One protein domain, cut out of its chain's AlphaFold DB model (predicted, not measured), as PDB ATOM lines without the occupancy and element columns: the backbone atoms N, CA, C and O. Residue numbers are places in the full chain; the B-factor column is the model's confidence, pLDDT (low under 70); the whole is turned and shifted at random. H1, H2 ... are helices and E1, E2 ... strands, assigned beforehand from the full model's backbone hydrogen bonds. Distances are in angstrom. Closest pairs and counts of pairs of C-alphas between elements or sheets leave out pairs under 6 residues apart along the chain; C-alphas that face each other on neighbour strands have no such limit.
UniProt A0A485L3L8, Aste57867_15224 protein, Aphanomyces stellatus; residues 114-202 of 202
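This is residues 114 to 202 of the 202 residues of the protein "Aste57867_15224 protein" of Aphanomyces stellatus (UniProt A0A485L3L8). A long helix, H3, runs through the middle of a loosely joined set of parts, and the longest helix, H5, crosses it steeply, packing on it with residues 190 to 194. The short helix H1 lies near H3's middle and H4 near its last residues, while the small hairpin of E1 and E2 and the short helix H2 lie toward one end of the longest axis, with H5 toward the other. The printed part has 89 residues, with five named helices and two named strands in the order H1, E1, E2, H2, H3, H4, H5; E1 and E2 make one antiparallel sheet, and the class is mostly helix. The whole is compact, with a radius of gyration of the C-alphas of 13.2 A and spans of 36 by 26 by 20 A.

H1, residues 121 to 126, and H3, residues 153 to 166, only just touch, with 3 pairs of C-alphas within 8 A; the closest are those of Ala 124 and Arg 159, 7.4 A apart. Their lines are about perpendicular, at 87 degrees. E1, residues 129 to 131, and E2, residues 138 to 140, form a hairpin, antiparallel at 147 degrees. N 130 and O 139 are 2.8 A apart and N 139 and O 130 2.7 A, both within hydrogen-bond range. H2, residues 146 to 151, is close to H3 but not clearly touching it; the closest C-alphas, of Ile 149 and Tyr 156, are 6.2 A apart. H4, residues 172 to 178, is close to H1 but not clearly touching it, at a shallow tilt of 27 degrees, opposite ways, with the closest C-alphas, of Trp 125 and Phe 172, 7.0 A apart. H5, residues 186 to 201, touches H3 with residues 190 to 194 alone; the closest C-alphas, of Leu 162 and Val 193, are 6.8 A apart. They run the same way at a steep tilt of 67 degrees, only just short of about perpendicular. H4 and H5 are apart. Every O i to N i+4 pair is within hydrogen-bond range in H1, H2, H4 and H5, and 8 of 10 are in H3.

H1 begins at C-alpha 121, (15.628, -37.091, 7.717). H3 measures 19.8 A from first to last C-alpha and begins at C-alpha 153, (14.260, -27.845, -8.568). H4 measures 10.0 A. H5 measures 22.7 A and ends at C-alpha 201, (1.281, -46.755, -7.004).

The two C-alphas farthest apart, those of Lys 134 and Leu 202, are 43.7 A apart. The printed part has no cut and no long link. The mean pLDDT of the printed part is 73.9; residue 114, residues 127 to 145, residue 170 and residues 201 to 202 are under 70.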
ATOM      1  N   SER A 114      17.221 -19.405  -1.771       64.44
ATOM      2  CA  SER A 114      17.387 -20.818  -2.123       64.44
ATOM      3  C   SER A 114      16.751 -21.745  -1.086       64.44
ATOM      4  O   SER A 114      16.478 -21.350   0.048       64.44
ATOM      5  N   ILE A 115      16.485 -22.988  -1.493       71.81
ATOM      6  CA  ILE A 115      15.906 -24.008  -0.612       71.81
ATOM      7  C   ILE A 115      17.010 -24.517   0.333       71.81
ATOM      8  O   ILE A 115      18.069 -24.929  -0.162       71.81
ATOM      9  N   PRO A 116      16.784 -24.535   1.663       70.88
ATOM     10  CA  PRO A 116      17.751 -25.054   2.624       70.88
ATOM     11  C   PRO A 116      18.167 -26.494   2.308       70.88
ATOM     12  O   PRO A 116      17.359 -27.331   1.892       70.88
ATOM     13  N   THR A 117      19.442 -26.801   2.526       76.44
ATOM     14  CA  THR A 117      19.966 -28.166   2.401       76.44
ATOM     15  C   THR A 117      19.739 -28.914   3.717       76.44
ATOM     16  O   THR A 117      20.115 -28.406   4.768       76.44
ATOM     17  N   ALA A 118      19.149 -30.111   3.666       80.31
ATOM     18  CA  ALA A 118      19.067 -31.031   4.804       80.31
ATOM     19  C   ALA A 118      20.104 -32.138   4.640       80.31
ATOM     20  O   ALA A 118      20.344 -32.618   3.531       80.31
ATOM     21  N   ARG A 119      20.697 -32.542   5.759       81.12
ATOM     22  CA  ARG A 119      21.705 -33.601   5.864       81.12
ATOM     23  C   ARG A 119      21.144 -34.873   6.499       81.12
ATOM     24  O   ARG A 119      21.766 -35.927   6.387       81.12
ATOM     25  N   SER A 120      19.962 -34.802   7.111       82.31
ATOM     26  CA  SER A 120      19.276 -35.937   7.735       82.31
ATOM     27  C   SER A 120      17.764 -35.897   7.503       82.31
ATOM     28  O   SER A 120      17.201 -34.867   7.126       82.31
ATOM     29  N   GLY A 121      17.092 -37.031   7.727       78.56
ATOM     30  CA  GLY A 121      15.628 -37.091   7.717       78.56
ATOM     31  C   GLY A 121      15.002 -36.187   8.777       78.56
ATOM     32  O   GLY A 121      13.996 -35.539   8.507       78.56
ATOM     33  N   LYS A 122      15.652 -36.084   9.941       80.88
ATOM     34  CA  LYS A 122      15.241 -35.213  11.043       80.88
ATOM     35  C   LYS A 122      15.338 -33.739  10.667       80.88
ATOM     36  O   LYS A 122      14.352 -33.026  10.775       80.88
ATOM     37  N   GLU A 123      16.467 -33.305  10.106       77.31
ATOM     38  CA  GLU A 123      16.595 -31.948   9.562       77.31
ATOM     39  C   GLU A 123      15.570 -31.692   8.457       77.31
ATOM     40  O   GLU A 123      15.051 -30.588   8.332       77.31
ATOM     41  N   ALA A 124      15.259 -32.705   7.646       76.56
ATOM     42  CA  ALA A 124      14.259 -32.559   6.606       76.56
ATOM     43  C   ALA A 124      12.843 -32.392   7.155       76.56
ATOM     44  O   ALA A 124      12.091 -31.605   6.587       76.56
ATOM     45  N   TRP A 125      12.517 -33.092   8.244       75.50
ATOM     46  CA  TRP A 125      11.271 -32.978   9.002       75.50
ATOM     47  C   TRP A 125      11.169 -31.636   9.732       75.50
ATOM     48  O   TRP A 125      10.149 -30.960   9.667       75.50
ATOM     49  N   ASP A 126      12.241 -31.197  10.377       70.12
ATOM     50  CA  ASP A 126      12.260 -29.926  11.102       70.12
ATOM     51  C   ASP A 126      12.236 -28.728  10.134       70.12
ATOM     52  O   ASP A 126      11.730 -27.664  10.457       70.12
ATOM     53  N   GLN A 127      12.729 -28.903   8.903       66.94
ATOM     54  CA  GLN A 127      12.611 -27.916   7.823       66.94
ATOM     55  C   GLN A 127      11.314 -28.065   7.007       66.94
ATOM     56  O   GLN A 127      11.019 -27.199   6.185       66.94
ATOM     57  N   TRP A 128      10.562 -29.158   7.189       61.06
ATOM     58  CA  TRP A 128       9.261 -29.402   6.549       61.06
ATOM     59  C   TRP A 128       8.187 -28.454   7.099       61.06
ATOM     60  O   TRP A 128       7.343 -27.953   6.353       61.06
ATOM     61  N   PHE A 129       8.300 -28.150   8.392       49.22
ATOM     62  CA  PHE A 129       7.633 -27.054   9.080       49.22
ATOM     63  C   PHE A 129       8.730 -26.114   9.597       49.22
ATOM     64  O   PHE A 129       9.231 -26.279  10.699       49.22
ATOM     65  N   PHE A 130       9.195 -25.184   8.771       44.22
ATOM     66  CA  PHE A 130      10.406 -24.414   9.051       44.22
ATOM     67  C   PHE A 130      10.197 -23.387  10.162       44.22
ATOM     68  O   PHE A 130       9.681 -22.322   9.865       44.22
ATOM     69  N   SER A 131      10.632 -23.603  11.402       38.97
ATOM     70  CA  SER A 131      10.643 -22.513  12.393       38.97
ATOM     71  C   SER A 131      11.602 -21.429  11.909       38.97
ATOM     72  O   SER A 131      12.808 -21.661  11.906       38.97
ATOM     73  N   ASP A 132      11.102 -20.267  11.480       38.28
ATOM     74  CA  ASP A 132      11.933 -19.101  11.186       38.28
ATOM     75  C   ASP A 132      12.749 -18.764  12.446       38.28
ATOM     76  O   ASP A 132      12.162 -18.323  13.438       38.28
ATOM     77  N   PRO A 133      14.083 -18.942  12.451       39.72
ATOM     78  CA  PRO A 133      14.893 -18.720  13.645       39.72
ATOM     79  C   PRO A 133      14.940 -17.248  14.078       39.72
ATOM     80  O   PRO A 133      15.409 -16.958  15.173       39.72
ATOM     81  N   LYS A 134      14.482 -16.310  13.231       41.81
ATOM     82  CA  LYS A 134      14.490 -14.865  13.501       41.81
ATOM     83  C   LYS A 134      13.099 -14.279  13.764       41.81
ATOM     84  O   LYS A 134      13.012 -13.204  14.351       41.81
ATOM     85  N   ARG A 135      12.017 -14.966  13.367       40.75
ATOM     86  CA  ARG A 135      10.613 -14.549  13.616       40.75
ATOM     87  C   ARG A 135       9.813 -15.519  14.490       40.75
ATOM     88  O   ARG A 135       8.723 -15.164  14.922       40.75
ATOM     89  N   GLY A 136      10.322 -16.724  14.748       42.59
ATOM     90  CA  GLY A 136       9.655 -17.760  15.541       42.59
ATOM     91  C   GLY A 136       8.471 -18.453  14.851       42.59
ATOM     92  O   GLY A 136       7.689 -19.104  15.536       42.59
ATOM     93  N   VAL A 137       8.298 -18.325  13.527       40.41
ATOM     94  CA  VAL A 137       7.097 -18.813  12.812       40.41
ATOM     95  C   VAL A 137       7.441 -19.870  11.761       40.41
ATOM     96  O   VAL A 137       8.377 -19.692  10.989       40.41
ATOM     97  N   LEU A 138       6.660 -20.956  11.735       44.44
ATOM     98  CA  LEU A 138       6.821 -22.120  10.856       44.44
ATOM     99  C   LEU A 138       6.485 -21.793   9.371       44.44
ATOM    100  O   LEU A 138       5.323 -21.515   9.083       44.44
ATOM    101  N   CYS A 139       7.429 -21.871   8.420       48.72
ATOM    102  CA  CYS A 139       7.183 -21.807   6.965       48.72
ATOM    103  C   CYS A 139       7.076 -23.222   6.370       48.72
ATOM    104  O   CYS A 139       7.978 -24.047   6.506       48.72
ATOM    105  N   ALA A 140       5.982 -23.519   5.680       55.03
ATOM    106  CA  ALA A 140       5.733 -24.819   5.066       55.03
ATOM    107  C   ALA A 140       6.259 -24.876   3.617       55.03
ATOM    108  O   ALA A 140       6.491 -23.850   2.983       55.03
ATOM    109  N   LEU A 141       6.375 -26.079   3.028       57.19
ATOM    110  CA  LEU A 141       6.783 -26.260   1.615       57.19
ATOM    111  C   LEU A 141       5.943 -25.420   0.626       57.19
ATOM    112  O   LEU A 141       6.445 -24.999  -0.417       57.19
ATOM    113  N   LYS A 142       4.671 -25.165   0.956       56.50
ATOM    114  CA  LYS A 142       3.752 -24.323   0.168       56.50
ATOM    115  C   LYS A 142       4.161 -22.845   0.107       56.50
ATOM    116  O   LYS A 142       3.702 -22.141  -0.786       56.50
ATOM    117  N   ASP A 143       5.041 -22.404   1.001       57.31
ATOM    118  CA  ASP A 143       5.470 -21.010   1.119       57.31
ATOM    119  C   ASP A 143       6.753 -20.725   0.307       57.31
ATOM    120  O   ASP A 143       7.202 -19.581   0.218       57.31
ATOM    121  N   TYR A 144       7.344 -21.741  -0.346       66.75
ATOM    122  CA  TYR A 144       8.478 -21.528  -1.246       66.75
ATOM    123  C   TYR A 144       8.054 -20.778  -2.512       66.75
ATOM    124  O   TYR A 144       7.229 -21.235  -3.304       66.75
ATOM    125  N   MET A 145       8.699 -19.637  -2.762       68.56
ATOM    126  CA  MET A 145       8.440 -18.839  -3.958       68.56
ATOM    127  C   MET A 145       8.879 -19.569  -5.235       68.56
ATOM    128  O   MET A 145       9.911 -20.244  -5.275       68.56
ATOM    129  N   LYS A 146       8.170 -19.316  -6.344       74.12
ATOM    130  CA  LYS A 146       8.483 -19.858  -7.684       74.12
ATOM    131  C   LYS A 146       9.950 -19.660  -8.095       74.12
ATOM    132  O   LYS A 146      10.504 -20.508  -8.786       74.12
ATOM    133  N   GLN A 147      10.576 -18.555  -7.685       72.06
ATOM    134  CA  GLN A 147      11.987 -18.276  -7.981       72.06
ATOM    135  C   GLN A 147      12.933 -19.220  -7.228       72.06
ATOM    136  O   GLN A 147      13.841 -19.772  -7.837       72.06
ATOM    137  N   MET A 148      12.670 -19.499  -5.948       73.75
ATOM    138  CA  MET A 148      13.467 -20.443  -5.153       73.75
ATOM    139  C   MET A 148      13.379 -21.862  -5.727       73.75
ATOM    140  O   MET A 148      14.390 -22.546  -5.860       73.75
ATOM    141  N   ILE A 149      12.173 -22.277  -6.131       77.44
ATOM    142  CA  ILE A 149      11.947 -23.582  -6.764       77.44
ATOM    143  C   ILE A 149      12.703 -23.680  -8.093       77.44
ATOM    144  O   ILE A 149      13.266 -24.726  -8.398       77.44
ATOM    145  N   LYS A 150      12.740 -22.604  -8.892       79.81
ATOM    146  CA  LYS A 150      13.510 -22.575 -10.146       79.81
ATOM    147  C   LYS A 150      15.011 -22.736  -9.905       79.81
ATOM    148  O   LYS A 150      15.634 -23.484 -10.651       79.81
ATOM    149  N   CYS A 151      15.558 -22.079  -8.883       77.75
ATOM    150  CA  CYS A 151      16.976 -22.175  -8.538       77.75
ATOM    151  C   CYS A 151      17.383 -23.587  -8.087       77.75
ATOM    152  O   CYS A 151      18.484 -24.022  -8.395       77.75
ATOM    153  N   ASP A 152      16.503 -24.311  -7.387       78.62
ATOM    154  CA  ASP A 152      16.830 -25.587  -6.737       78.62
ATOM    155  C   ASP A 152      15.737 -26.660  -6.946       78.62
ATOM    156  O   ASP A 152      15.259 -27.305  -6.006       78.62
ATOM    157  N   ARG A 153      15.344 -26.899  -8.208       79.81
ATOM    158  CA  ARG A 153      14.260 -27.845  -8.568       79.81
ATOM    159  C   ARG A 153      14.443 -29.241  -7.981       79.81
ATOM    160  O   ARG A 153      13.477 -29.861  -7.535       79.81
ATOM    161  N   ARG A 154      15.684 -29.735  -7.975       84.31
ATOM    162  CA  ARG A 154      16.018 -31.053  -7.431       84.31
ATOM    163  C   ARG A 154      15.702 -31.128  -5.940       84.31
ATOM    164  O   ARG A 154      14.982 -32.032  -5.529       84.31
ATOM    165  N   LYS A 155      16.176 -30.159  -5.147       83.31
ATOM    166  CA  LYS A 155      15.917 -30.123  -3.701       83.31
ATOM    167  C   LYS A 155      14.420 -30.035  -3.429       83.31
ATOM    168  O   LYS A 155      13.923 -30.779  -2.596       83.31
ATOM    169  N   TYR A 156      13.693 -29.199  -4.173       81.12
ATOM    170  CA  TYR A 156      12.237 -29.100  -4.042       81.12
ATOM    171  C   TYR A 156      11.537 -30.449  -4.257       81.12
ATOM    172  O   TYR A 156      10.735 -30.866  -3.427       81.12
ATOM    173  N   SER A 157      11.879 -31.164  -5.334       82.00
ATOM    174  CA  SER A 157      11.302 -32.479  -5.644       82.00
ATOM    175  C   SER A 157      11.622 -33.533  -4.575       82.00
ATOM    176  O   SER A 157      10.754 -34.318  -4.184       82.00
ATOM    177  N   GLU A 158      12.851 -33.533  -4.052       86.31
ATOM    178  CA  GLU A 158      13.250 -34.399  -2.938       86.31
ATOM    179  C   GLU A 158      12.424 -34.099  -1.679       86.31
ATOM    180  O   GLU A 158      11.849 -35.018  -1.091       86.31
ATOM    181  N   ARG A 159      12.267 -32.816  -1.325       80.75
ATOM    182  CA  ARG A 159      11.430 -32.391  -0.191       80.75
ATOM    183  C   ARG A 159       9.973 -32.757  -0.370       80.75
ATOM    184  O   ARG A 159       9.379 -33.271   0.566       80.75
ATOM    185  N   GLN A 160       9.415 -32.563  -1.560       79.06
ATOM    186  CA  GLN A 160       8.039 -32.943  -1.873       79.06
ATOM    187  C   GLN A 160       7.818 -34.462  -1.833       79.06
ATOM    188  O   GLN A 160       6.699 -34.920  -1.639       79.06
ATOM    189  N   THR A 161       8.863 -35.269  -2.003       82.94
ATOM    190  CA  THR A 161       8.744 -36.723  -1.833       82.94
ATOM    191  C   THR A 161       8.673 -37.087  -0.348       82.94
ATOM    192  O   THR A 161       7.778 -37.827   0.057       82.94
ATOM    193  N   LEU A 162       9.566 -36.526   0.472       80.88
ATOM    194  CA  LEU A 162       9.583 -36.759   1.922       80.88
ATOM    195  C   LEU A 162       8.323 -36.214   2.610       80.88
ATOM    196  O   LEU A 162       7.748 -36.894   3.447       80.88
ATOM    197  N   ALA A 163       7.844 -35.050   2.173       77.31
ATOM    198  CA  ALA A 163       6.572 -34.429   2.535       77.31
ATOM    199  C   ALA A 163       5.395 -35.395   2.672       77.31
ATOM    200  O   ALA A 163       4.682 -35.428   3.672       77.31
ATOM    201  N   VAL A 164       5.178 -36.150   1.594       77.69
ATOM    202  CA  VAL A 164       4.028 -37.026   1.428       77.69
ATOM    203  C   VAL A 164       4.164 -38.195   2.389       77.69
ATOM    204  O   VAL A 164       3.179 -38.604   2.993       77.69
ATOM    205  N   ALA A 165       5.386 -38.691   2.595       80.62
ATOM    206  CA  ALA A 165       5.643 -39.695   3.614       80.62
ATOM    207  C   ALA A 165       5.399 -39.132   5.020       80.62
ATOM    208  O   ALA A 165       4.660 -39.742   5.781       80.62
ATOM    209  N   PHE A 166       5.930 -37.949   5.336       78.50
ATOM    210  CA  PHE A 166       5.773 -37.307   6.643       78.50
ATOM    211  C   PHE A 166       4.315 -37.051   7.013       78.50
ATOM    212  O   PHE A 166       3.947 -37.243   8.164       78.50
ATOM    213  N   SER A 167       3.469 -36.695   6.040       74.88
ATOM    214  CA  SER A 167       2.039 -36.443   6.272       74.88
ATOM    215  C   SER A 167       1.259 -37.638   6.835       74.88
ATOM    216  O   SER A 167       0.159 -37.454   7.345       74.88
ATOM    217  N   LYS A 168       1.828 -38.850   6.773       77.38
ATOM    218  CA  LYS A 168       1.237 -40.071   7.337       77.38
ATOM    219  C   LYS A 168       1.520 -40.251   8.833       77.38
ATOM    220  O   LYS A 168       0.944 -41.144   9.443       77.38
ATOM    221  N   PHE A 169       2.397 -39.432   9.418       72.69
ATOM    222  CA  PHE A 169       2.884 -39.595  10.788       72.69
ATOM    223  C   PHE A 169       2.642 -38.340  11.617       72.69
ATOM    224  O   PHE A 169       2.858 -37.222  11.154       72.69
ATOM    225  N   GLN A 170       2.256 -38.526  12.880       68.62
ATOM    226  CA  GLN A 170       2.016 -37.412  13.797       68.62
ATOM    227  C   GLN A 170       3.322 -36.849  14.378       68.62
ATOM    228  O   GLN A 170       3.406 -35.668  14.710       68.62
ATOM    229  N   THR A 171       4.353 -37.688  14.521       71.75
ATOM    230  CA  THR A 171       5.651 -37.300  15.090       71.75
ATOM    231  C   THR A 171       6.806 -37.899  14.296       71.75
ATOM    232  O   THR A 171       6.677 -38.971  13.705       71.75
ATOM    233  N   PHE A 172       7.973 -37.243  14.339       76.31
ATOM    234  CA  PHE A 172       9.173 -37.788  13.701       76.31
ATOM    235  C   PHE A 172       9.602 -39.125  14.315       76.31
ATOM    236  O   PHE A 172      10.085 -39.977  13.588       76.31
ATOM    237  N   ALA A 173       9.402 -39.343  15.619       77.19
ATOM    238  CA  ALA A 173       9.779 -40.600  16.270       77.19
ATOM    239  C   ALA A 173       9.007 -41.805  15.698       77.19
ATOM    240  O   ALA A 173       9.598 -42.851  15.453       77.19
ATOM    241  N   GLN A 174       7.710 -41.634  15.417       72.94
ATOM    242  CA  GLN A 174       6.893 -42.659  14.750       72.94
ATOM    243  C   GLN A 174       7.356 -42.913  13.312       72.94
ATOM    244  O   GLN A 174       7.449 -44.056  12.874       72.94
ATOM    245  N   PHE A 175       7.675 -41.841  12.581       83.12
ATOM    246  CA  PHE A 175       8.257 -41.963  11.247       83.12
ATOM    247  C   PHE A 175       9.600 -42.706  11.301       83.12
ATOM    248  O   PHE A 175       9.858 -43.610  10.513       83.12
ATOM    249  N   GLU A 176      10.462 -42.351  12.249       86.00
ATOM    250  CA  GLU A 176      11.788 -42.932  12.387       86.00
ATOM    251  C   GLU A 176      11.739 -44.416  12.735       86.00
ATOM    252  O   GLU A 176      12.514 -45.184  12.168       86.00
ATOM    253  N   SER A 177      10.800 -44.843  13.584       88.56
ATOM    254  CA  SER A 177      10.632 -46.262  13.892       88.56
ATOM    255  C   SER A 177      10.159 -47.076  12.683       88.56
ATOM    256  O   SER A 177      10.650 -48.181  12.479       88.56
ATOM    257  N   GLU A 178       9.257 -46.546  11.845       88.44
ATOM    258  CA  GLU A 178       8.759 -47.261  10.651       88.44
ATOM    259  C   GLU A 178       9.773 -47.292   9.488       88.44
ATOM    260  O   GLU A 178       9.770 -48.199   8.645       88.44
ATOM    261  N   PHE A 179      10.655 -46.293   9.428       88.69
ATOM    262  CA  PHE A 179      11.702 -46.181   8.413       88.69
ATOM    263  C   PHE A 179      13.078 -46.645   8.906       88.69
ATOM    264  O   PHE A 179      14.061 -46.530   8.168       88.69
ATOM    265  N   ALA A 180      13.189 -47.197  10.114       88.00
ATOM    266  CA  ALA A 180      14.409 -47.855  10.565       88.00
ATOM    267  C   ALA A 180      14.690 -49.097   9.689       88.00
ATOM    268  O   ALA A 180      13.758 -49.831   9.359       88.00
ATOM    269  N   PRO A 181      15.948 -49.362   9.280       88.88
ATOM    270  CA  PRO A 181      17.200 -48.674   9.625       88.88
ATOM    271  C   PRO A 181      17.625 -47.564   8.634       88.88
ATOM    272  O   PRO A 181      18.758 -47.077   8.695       88.88
ATOM    273  N   TYR A 182      16.761 -47.171   7.695       89.88
ATOM    274  CA  TYR A 182      17.092 -46.290   6.566       89.88
ATOM    275  C   TYR A 182      17.288 -44.815   6.952       89.88
ATOM    276  O   TYR A 182      17.865 -44.050   6.179       89.88
ATOM    277  N   THR A 183      16.873 -44.411   8.154       85.38
ATOM    278  CA  THR A 183      16.994 -43.032   8.663       85.38
ATOM    279  C   THR A 183      18.428 -42.583   8.950       85.38
ATOM    280  O   THR A 183      18.672 -41.380   9.048       85.38
ATOM    281  N   LYS A 184      19.397 -43.513   9.000       83.88
ATOM    282  CA  LYS A 184      20.822 -43.225   9.267       83.88
ATOM    283  C   LYS A 184      21.454 -42.250   8.272       83.88
ATOM    284  O   LYS A 184      22.373 -41.519   8.627       83.88
ATOM    285  N   THR A 185      21.000 -42.249   7.019       87.75
ATOM    286  CA  THR A 185      21.502 -41.336   5.984       87.75
ATOM    287  C   THR A 185      20.340 -40.727   5.212       87.75
ATOM    288  O   THR A 185      19.364 -41.407   4.902       87.75
ATOM    289  N   TYR A 186      20.451 -39.448   4.845       84.81
ATOM    290  CA  TYR A 186      19.408 -38.763   4.073       84.81
ATOM    291  C   TYR A 186      19.139 -39.439   2.719       84.81
ATOM    292  O   TYR A 186      17.992 -39.590   2.304       84.81
ATOM    293  N   SER A 187      20.194 -39.893   2.037       87.38
ATOM    294  CA  SER A 187      20.076 -40.590   0.754       87.38
ATOM    295  C   SER A 187      19.438 -41.974   0.894       87.38
ATOM    296  O   SER A 187      18.634 -42.344   0.039       87.38
ATOM    297  N   GLY A 188      19.758 -42.716   1.961       89.38
ATOM    298  CA  GLY A 188      19.124 -43.996   2.283       89.38
ATOM    299  C   GLY A 188      17.628 -43.833   2.531       89.38
ATOM    300  O   GLY A 188      16.823 -44.505   1.888       89.38
ATOM    301  N   LEU A 189      17.259 -42.854   3.359       89.19
ATOM    302  CA  LEU A 189      15.865 -42.532   3.644       89.19
ATOM    303  C   LEU A 189      15.088 -42.147   2.380       89.19
ATOM    304  O   LEU A 189      13.998 -42.652   2.127       89.19
ATOM    305  N   LEU A 190      15.657 -41.262   1.561       89.19
ATOM    306  CA  LEU A 190      15.013 -40.791   0.338       89.19
ATOM    307  C   LEU A 190      14.811 -41.919  -0.685       89.19
ATOM    308  O   LEU A 190      13.791 -41.940  -1.376       89.19
ATOM    309  N   LYS A 191      15.767 -42.853  -0.795       91.62
ATOM    310  CA  LYS A 191      15.627 -44.045  -1.645       91.62
ATOM    311  C   LYS A 191      14.476 -44.925  -1.170       91.62
ATOM    312  O   LYS A 191      13.642 -45.297  -1.989       91.62
ATOM    313  N   GLU A 192      14.405 -45.192   0.130       93.19
ATOM    314  CA  GLU A 192      13.355 -46.030   0.708       93.19
ATOM    315  C   GLU A 192      11.964 -45.403   0.536       93.19
ATOM    316  O   GLU A 192      11.039 -46.052   0.056       93.19
ATOM    317  N   VAL A 193      11.821 -44.103   0.812       87.88
ATOM    318  CA  VAL A 193      10.553 -43.379   0.609       87.88
ATOM    319  C   VAL A 193      10.100 -43.432  -0.856       87.88
ATOM    320  O   VAL A 193       8.914 -43.615  -1.134       87.88
ATOM    321  N   ARG A 194      11.029 -43.291  -1.811       90.12
ATOM    322  CA  ARG A 194      10.713 -43.402  -3.245       90.12
ATOM    323  C   ARG A 194      10.299 -44.813  -3.639       90.12
ATOM    324  O   ARG A 194       9.350 -44.949  -4.406       90.12
ATOM    325  N   LYS A 195      10.987 -45.829  -3.114       91.25
ATOM    326  CA  LYS A 195      10.667 -47.238  -3.347       91.25
ATOM    327  C   LYS A 195       9.242 -47.547  -2.882       91.25
ATOM    328  O   LYS A 195       8.416 -47.916  -3.710       91.25
ATOM    329  N   ARG A 196       8.915 -47.249  -1.620       88.00
ATOM    330  CA  ARG A 196       7.564 -47.468  -1.069       88.00
ATOM    331  C   ARG A 196       6.490 -46.675  -1.813       88.00
ATOM    332  O   ARG A 196       5.392 -47.170  -2.030       88.00
ATOM    333  N   LYS A 197       6.787 -45.441  -2.246       84.50
ATOM    334  CA  LYS A 197       5.859 -44.662  -3.082       84.50
ATOM    335  C   LYS A 197       5.541 -45.389  -4.392       84.50
ATOM    336  O   LYS A 197       4.388 -45.380  -4.809       84.50
ATOM    337  N   HIS A 198       6.546 -45.972  -5.042       83.12
ATOM    338  CA  HIS A 198       6.359 -46.699  -6.294       83.12
ATOM    339  C   HIS A 198       5.549 -47.983  -6.088       83.12
ATOM    340  O   HIS A 198       4.610 -48.212  -6.837       83.12
ATOM    341  N   GLU A 199       5.843 -48.741  -5.030       82.94
ATOM    342  CA  GLU A 199       5.125 -49.973  -4.665       82.94
ATOM    343  C   GLU A 199       3.648 -49.736  -4.324       82.94
ATOM    344  O   GLU A 199       2.825 -50.586  -4.610       82.94
ATOM    345  N   ILE A 200       3.297 -48.579  -3.751       73.50
ATOM    346  CA  ILE A 200       1.897 -48.205  -3.464       73.50
ATOM    347  C   ILE A 200       1.151 -47.727  -4.727       73.50
ATOM    348  O   ILE A 200      -0.074 -47.671  -4.737       73.50
ATOM    349  N   THR A 201       1.878 -47.299  -5.766       60.56
ATOM    350  CA  THR A 201       1.281 -46.755  -7.004       60.56
ATOM    351  C   THR A 201       1.071 -47.834  -8.078       60.56
ATOM    352  O   THR A 201       0.373 -47.573  -9.056       60.56
ATOM    353  N   LEU A 202       1.691 -49.006  -7.915       46.50
ATOM    354  CA  LEU A 202       1.480 -50.209  -8.727       46.50
ATOM    355  C   LEU A 202       0.364 -51.064  -8.121       46.50
ATOM    356  O   LEU A 202      -0.370 -51.678  -8.923       46.50
TER     357      LEU A 202